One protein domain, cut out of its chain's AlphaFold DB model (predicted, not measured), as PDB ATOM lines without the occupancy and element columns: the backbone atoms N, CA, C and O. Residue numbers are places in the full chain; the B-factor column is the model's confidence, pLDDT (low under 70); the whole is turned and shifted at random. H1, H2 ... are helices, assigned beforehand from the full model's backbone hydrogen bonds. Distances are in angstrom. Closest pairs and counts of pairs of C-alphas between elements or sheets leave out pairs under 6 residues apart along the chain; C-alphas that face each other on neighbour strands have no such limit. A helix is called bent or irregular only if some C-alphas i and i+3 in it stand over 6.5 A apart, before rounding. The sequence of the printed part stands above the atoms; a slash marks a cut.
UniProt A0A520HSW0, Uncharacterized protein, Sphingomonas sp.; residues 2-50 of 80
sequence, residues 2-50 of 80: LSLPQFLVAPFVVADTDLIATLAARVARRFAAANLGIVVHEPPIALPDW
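AT A GLANCE: This is residues 2 to 50 of the 80 residues of an uncharacterized protein of Sphingomonas sp. (UniProt A0A520HSW0). There is little regular structure here: two short helices, H1 then H2, run the same way at a tilt, joined by a short link, and after H2 one long stretch with no named element, residues 33 to 50, folds back and ends in an arm, of which residues 44 to 49 stick out. The printed part has 49 residues, 17 of them in these two helices, with no named strand; its class is all helix. It is compact, with a radius of gyration of the C-alphas of 10.8 A and spans of 28 by 24 by 18 A.

IN THESE COORDINATES: Find C-alpha 7 at (-36.183, -2.183, 0.777); from there H1, residues 7 to 15, runs 13.8 A. H1 is only just irregular: C-alphas 8 and 11 are 6.7 A apart. After a short link of 9 residues, H2, residues 25 to 32, runs 10.5 A to C-alpha 32 at (-39.865, -16.331, 3.255).

HOW THE PARTS SIT: Look at Pro 11 and Phe 31, whose C-alphas, 7.0 A apart, are the closest of H1 and H2. The helices only just touch, with 3 pairs of C-alphas within 8 A. They stand at a steep tilt of 40 degrees, the same way. In H2 every O i to N i+4 pair is within hydrogen-bond range; in H1, 3 of 5 are.

THE WHOLE: The C-alphas of Asp 16 and Asp 49 are the farthest apart, 29.0 A. Residues 33 to 50 hold no named element. The printed part has no cut, and no printed residue has a pLDDT under 70.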
ATOM      1  N   LEU A   2     -33.633  -2.329 -11.371       89.50
ATOM      2  CA  LEU A   2     -34.701  -1.610 -10.669       89.50
ATOM      3  C   LEU A   2     -34.118  -0.937  -9.420       89.50
ATOM      4  O   LEU A   2     -33.298  -1.539  -8.734       89.50
ATOM      5  N   SER A   3     -34.546   0.288  -9.123       92.62
ATOM      6  CA  SER A   3     -34.188   0.995  -7.892       92.62
ATOM      7  C   SER A   3     -35.455   1.332  -7.115       92.62
ATOM      8  O   SER A   3     -36.422   1.828  -7.692       92.62
ATOM      9  N   LEU A   4     -35.455   1.031  -5.817       91.00
ATOM     10  CA  LEU A   4     -36.574   1.271  -4.912       91.00
ATOM     11  C   LEU A   4     -36.084   2.101  -3.720       91.00
ATOM     12  O   LEU A   4     -35.038   1.780  -3.156       91.00
ATOM     13  N   PRO A   5     -36.843   3.117  -3.275       91.44
ATOM     14  CA  PRO A   5     -36.471   3.911  -2.104       91.44
ATOM     15  C   PRO A   5     -36.674   3.148  -0.784       91.44
ATOM     16  O   PRO A   5     -36.127   3.539   0.243       91.44
ATOM     17  N   GLN A   6     -37.466   2.069  -0.796       89.12
ATOM     18  CA  GLN A   6     -37.793   1.264   0.379       89.12
ATOM     19  C   GLN A   6     -37.499  -0.220   0.139       89.12
ATOM     20  O   GLN A   6     -38.084  -0.860  -0.734       89.12
ATOM     21  N   PHE A   7     -36.609  -0.792   0.948       89.69
ATOM     22  CA  PHE A   7     -36.183  -2.183   0.777       89.69
ATOM     23  C   PHE A   7     -37.262  -3.206   1.180       89.69
ATOM     24  O   PHE A   7     -37.209  -4.347   0.737       89.69
ATOM     25  N   LEU A   8     -38.263  -2.813   1.983       93.38
ATOM     26  CA  LEU A   8     -39.348  -3.706   2.422       93.38
ATOM     27  C   LEU A   8     -40.347  -4.066   1.313       93.38
ATOM     28  O   LEU A   8     -41.106  -5.014   1.476       93.38
ATOM     29  N   VAL A   9     -40.328  -3.354   0.182       93.38
ATOM     30  CA  VAL A   9     -41.147  -3.686  -0.998       93.38
ATOM     31  C   VAL A   9     -40.440  -4.675  -1.923       93.38
ATOM     32  O   VAL A   9     -41.100  -5.404  -2.657       93.38
ATOM     33  N   ALA A  10     -39.107  -4.755  -1.861       94.50
ATOM     34  CA  ALA A  10     -38.327  -5.623  -2.738       94.50
ATOM     35  C   ALA A  10     -38.769  -7.104  -2.719       94.50
ATOM     36  O   ALA A  10     -38.852  -7.672  -3.804       94.50
ATOM     37  N   PRO A  11     -39.127  -7.727  -1.572       95.00
ATOM     38  CA  PRO A  11     -39.613  -9.110  -1.543       95.00
ATOM     39  C   PRO A  11     -40.840  -9.364  -2.424       95.00
ATOM     40  O   PRO A  11     -40.909 -10.398  -3.074       95.00
ATOM     41  N   PHE A  12     -41.782  -8.417  -2.478       94.50
ATOM     42  CA  PHE A  12     -42.987  -8.541  -3.301       94.50
ATOM     43  C   PHE A  12     -42.659  -8.447  -4.791       94.50
ATOM     44  O   PHE A  12     -43.208  -9.188  -5.591       94.50
ATOM     45  N   VAL A  13     -41.716  -7.577  -5.163       95.25
ATOM     46  CA  VAL A  13     -41.254  -7.487  -6.555       95.25
ATOM     47  C   VAL A  13     -40.507  -8.756  -6.964       95.25
ATOM     48  O   VAL A  13     -40.715  -9.261  -8.060       95.25
ATOM     49  N   VAL A  14     -39.647  -9.280  -6.089       95.69
ATOM     50  CA  VAL A  14     -38.906 -10.529  -6.329       95.69
ATOM     51  C   VAL A  14     -39.852 -11.724  -6.469       95.69
ATOM     52  O   VAL A  14     -39.591 -12.591  -7.287       95.69
ATOM     53  N   ALA A  15     -40.958 -11.767  -5.722       95.81
ATOM     54  CA  ALA A  15     -41.932 -12.858  -5.814       95.81
ATOM     55  C   ALA A  15     -42.582 -12.985  -7.205       95.81
ATOM     56  O   ALA A  15     -42.878 -14.096  -7.638       95.81
ATOM     57  N   ASP A  16     -42.760 -11.862  -7.904       95.25
ATOM     58  CA  ASP A  16     -43.473 -11.795  -9.186       95.25
ATOM     59  C   ASP A  16     -42.539 -11.563 -10.393       95.25
ATOM     60  O   ASP A  16     -43.001 -11.267 -11.497       95.25
ATOM     61  N   THR A  17     -41.215 -11.651 -10.212       95.81
ATOM     62  CA  THR A  17     -40.230 -11.390 -11.279       95.81
ATOM     63  C   THR A  17     -39.018 -12.317 -11.191       95.81
ATOM     64  O   THR A  17     -38.734 -12.890 -10.149       95.81
ATOM     65  N   ASP A  18     -38.220 -12.384 -12.259       95.69
ATOM     66  CA  ASP A  18     -36.936 -13.110 -12.266       95.69
ATOM     67  C   ASP A  18     -35.776 -12.297 -11.644       95.69
ATOM     68  O   ASP A  18     -34.599 -12.507 -11.953       95.69
ATOM     69  N   LEU A  19     -36.087 -11.299 -10.810       96.19
ATOM     70  CA  LEU A  19     -35.089 -10.464 -10.145       96.19
ATOM     71  C   LEU A  19     -34.647 -11.081  -8.817       96.19
ATOM     72  O   LEU A  19     -35.403 -11.765  -8.137       96.19
ATOM     73  N   ILE A  20     -33.428 -10.750  -8.394       95.31
ATOM     74  CA  ILE A  20     -32.921 -11.049  -7.050       95.31
ATOM     75  C   ILE A  20     -32.615  -9.756  -6.293       95.31
ATOM     76  O   ILE A  20     -32.326  -8.721  -6.897       95.31
ATOM     77  N   ALA A  21     -32.649  -9.818  -4.960       94.81
ATOM     78  CA  ALA A  21     -32.312  -8.697  -4.089       94.81
ATOM     79  C   ALA A  21     -31.504  -9.154  -2.868       94.81
ATOM     80  O   ALA A  21     -31.790 -10.189  -2.268       94.81
ATOM     81  N   THR A  22     -30.522  -8.347  -2.465       93.94
ATOM     82  CA  THR A  22     -29.785  -8.525  -1.207       93.94
ATOM     83  C   THR A  22     -30.463  -7.710  -0.110       93.94
ATOM     84  O   THR A  22     -30.649  -6.503  -0.254       93.94
ATOM     85  N   LEU A  23     -30.848  -8.365   0.988       92.81
ATOM     86  CA  LEU A  23     -31.601  -7.774   2.099       92.81
ATOM     87  C   LEU A  23     -30.979  -8.173   3.441       92.81
ATOM     88  O   LEU A  23     -30.257  -9.163   3.531       92.81
ATOM     89  N   ALA A  24     -31.322  -7.450   4.510       91.88
ATOM     90  CA  ALA A  24     -30.980  -7.878   5.864       91.88
ATOM     91  C   ALA A  24     -31.586  -9.266   6.156       91.88
ATOM     92  O   ALA A  24     -32.791  -9.467   5.982       91.88
ATOM     93  N   ALA A  25     -30.771 -10.206   6.646       91.56
ATOM     94  CA  ALA A  25     -31.155 -11.614   6.794       91.56
ATOM     95  C   ALA A  25     -32.462 -11.813   7.584       91.56
ATOM     96  O   ALA A  25     -33.317 -12.608   7.193       91.56
ATOM     97  N   ARG A  26     -32.666 -11.038   8.660       90.38
ATOM     98  CA  ARG A  26     -33.890 -11.084   9.478       90.38
ATOM     99  C   ARG A  26     -35.153 -10.738   8.681       90.38
ATOM    100  O   ARG A  26     -36.198 -11.338   8.901       90.38
ATOM    101  N   VAL A  27     -35.048  -9.803   7.740       92.38
ATOM    102  CA  VAL A  27     -36.151  -9.384   6.864       92.38
ATOM    103  C   VAL A  27     -36.426 -10.465   5.825       92.38
ATOM    104  O   VAL A  27     -37.564 -10.915   5.712       92.38
ATOM    105  N   ALA A  28     -35.388 -10.941   5.133       94.00
ATOM    106  CA  ALA A  28     -35.512 -11.992   4.123       94.00
ATOM    107  C   ALA A  28     -36.166 -13.263   4.696       94.00
ATOM    108  O   ALA A  28     -37.145 -13.763   4.143       94.00
ATOM    109  N   ARG A  29     -35.701 -13.733   5.865       94.00
ATOM    110  CA  ARG A  29     -36.273 -14.904   6.554       94.00
ATOM    111  C   ARG A  29     -37.732 -14.692   6.952       94.00
ATOM    112  O   ARG A  29     -38.531 -15.615   6.829       94.00
ATOM    113  N   ARG A  30     -38.098 -13.489   7.411       93.69
ATOM    114  CA  ARG A  30     -39.479 -13.179   7.811       93.69
ATOM    115  C   ARG A  30     -40.444 -13.239   6.630       93.69
ATOM    116  O   ARG A  30     -41.530 -13.782   6.789       93.69
ATOM    117  N   PHE A  31     -40.051 -12.717   5.467       94.50
ATOM    118  CA  PHE A  31     -40.884 -12.772   4.262       94.50
ATOM    119  C   PHE A  31     -40.945 -14.171   3.645       94.50
ATOM    120  O   PHE A  31     -42.019 -14.591   3.222       94.50
ATOM    121  N   ALA A  32     -39.845 -14.928   3.669       94.25
ATOM    122  CA  ALA A  32     -39.865 -16.331   3.255       94.25
ATOM    123  C   ALA A  32     -40.815 -17.168   4.133       94.25
ATOM    124  O   ALA A  32     -41.617 -17.940   3.618       94.25
ATOM    125  N   ALA A  33     -40.804 -16.946   5.454       95.12
ATOM    126  CA  ALA A  33     -41.724 -17.595   6.393       95.12
ATOM    127  C   ALA A  33     -43.190 -17.131   6.264       95.12
ATOM    128  O   ALA A  33     -44.082 -17.781   6.798       95.12
ATOM    129  N   ALA A  34     -43.447 -16.013   5.580       93.94
ATOM    130  CA  ALA A  34     -44.791 -15.502   5.319       93.94
ATOM    131  C   ALA A  34     -45.417 -16.084   4.036       93.94
ATOM    132  O   ALA A  34     -46.431 -15.572   3.571       93.94
ATOM    133  N   ASN A  35     -44.818 -17.132   3.457       88.06
ATOM    134  CA  ASN A  35     -45.269 -17.801   2.233       88.06
ATOM    135  C   ASN A  35     -45.407 -16.861   1.023       88.06
ATOM    136  O   ASN A  35     -46.270 -17.059   0.172       88.06
ATOM    137  N   LEU A  36     -44.515 -15.873   0.903       90.81
ATOM    138  CA  LEU A  36     -44.494 -14.940  -0.230       90.81
ATOM    139  C   LEU A  36     -43.976 -15.568  -1.544       90.81
ATOM    140  O   LEU A  36     -43.755 -14.854  -2.510       90.81
ATOM    141  N   GLY A  37     -43.712 -16.876  -1.580       92.56
ATOM    142  CA  GLY A  37     -43.168 -17.551  -2.767       92.56
ATOM    143  C   GLY A  37     -41.683 -17.281  -3.038       92.56
ATOM    144  O   GLY A  37     -41.197 -17.600  -4.115       92.56
ATOM    145  N   ILE A  38     -40.948 -16.728  -2.068       95.12
ATOM    146  CA  ILE A  38     -39.513 -16.436  -2.194       95.12
ATOM    147  C   ILE A  38     -38.654 -17.427  -1.405       95.12
ATOM    148  O   ILE A  38     -39.077 -17.971  -0.382       95.12
ATOM    149  N   VAL A  39     -37.406 -17.593  -1.838       95.44
ATOM    150  CA  VAL A  39     -36.379 -18.387  -1.153       95.44
ATOM    151  C   VAL A  39     -35.189 -17.512  -0.768       95.44
ATOM    152  O   VAL A  39     -34.903 -16.506  -1.415       95.44
ATOM    153  N   VAL A  40     -34.501 -17.875   0.316       96.19
ATOM    154  CA  VAL A  40     -33.337 -17.136   0.826       96.19
ATOM    155  C   VAL A  40     -32.079 -17.959   0.591       96.19
ATOM    156  O   VAL A  40     -32.026 -19.129   0.967       96.19
ATOM    157  N   HIS A  41     -31.061 -17.326   0.014       95.69
ATOM    158  CA  HIS A  41     -29.741 -17.905  -0.219       95.69
ATOM    159  C   HIS A  41     -28.659 -17.067   0.462       95.69
ATOM    160  O   HIS A  41     -28.850 -15.871   0.696       95.69
ATOM    161  N   GLU A  42     -27.522 -17.695   0.750       93.62
ATOM    162  CA  GLU A  42     -26.325 -16.969   1.171       93.62
ATOM    163  C   GLU A  42     -25.820 -16.095   0.007       93.62
ATOM    164  O   GLU A  42     -25.804 -16.567  -1.139       93.62
ATOM    165  N   PRO A  43     -25.423 -14.833   0.248       93.38
ATOM    166  CA  PRO A  43     -24.826 -14.002  -0.786       93.38
ATOM    167  C   PRO A  43     -23.568 -14.659  -1.382       93.38
ATOM    168  O   PRO A  43     -22.771 -15.246  -0.653       93.38
ATOM    169  N   PRO A  44     -23.323 -14.524  -2.698       93.69
ATOM    170  CA  PRO A  44     -22.161 -15.133  -3.356       93.69
ATOM    171  C   PRO A  44     -20.831 -14.432  -3.023       93.69
ATOM    172  O   PRO A  44     -19.776 -14.842  -3.499       93.69
ATOM    173  N   ILE A  45     -20.882 -13.351  -2.244       94.25
ATOM    174  CA  ILE A  45     -19.739 -12.563  -1.795       94.25
ATOM    175  C   ILE A  45     -19.825 -12.374  -0.284       94.25
ATOM    176  O   ILE A  45     -20.918 -12.246   0.267       94.25
ATOM    177  N   ALA A  46     -18.672 -12.303   0.377       92.12
ATOM    178  CA  ALA A  46     -18.624 -11.940   1.784       92.12
ATOM    179  C   ALA A  46     -19.091 -10.487   1.953       92.12
ATOM    180  O   ALA A  46     -18.529  -9.569   1.351       92.12
ATOM    181  N   LEU A  47     -20.123 -10.291   2.769       90.81
ATOM    182  CA  LEU A  47     -20.609  -8.971   3.149       90.81
ATOM    183  C   LEU A  47     -20.126  -8.647   4.567       90.81
ATOM    184  O   LEU A  47     -20.047  -9.553   5.396       90.81
ATOM    185  N   PRO A  48     -19.795  -7.379   4.865       89.62
ATOM    186  CA  PRO A  48     -19.480  -6.979   6.226       89.62
ATOM    187  C   PRO A  48     -20.721  -7.086   7.116       89.62
ATOM    188  O   PRO A  48     -21.844  -6.828   6.671       89.62
ATOM    189  N   ASP A  49     -20.503  -7.399   8.389       84.31
ATOM    190  CA  ASP A  49     -21.573  -7.385   9.379       84.31
ATOM    191  C   ASP A  49     -22.122  -5.970   9.576       84.31
ATOM    192  O   ASP A  49     -21.390  -4.975   9.591       84.31
ATOM    193  N   TRP A  50     -23.438  -5.886   9.768       81.31
ATOM    194  CA  TRP A  50     -24.132  -4.636  10.052       81.31
ATOM    195  C   TRP A  50     -24.487  -4.562  11.545       81.31
ATOM    196  O   TRP A  50     -25.445  -5.218  11.968       81.31
TER     197      TRP A  50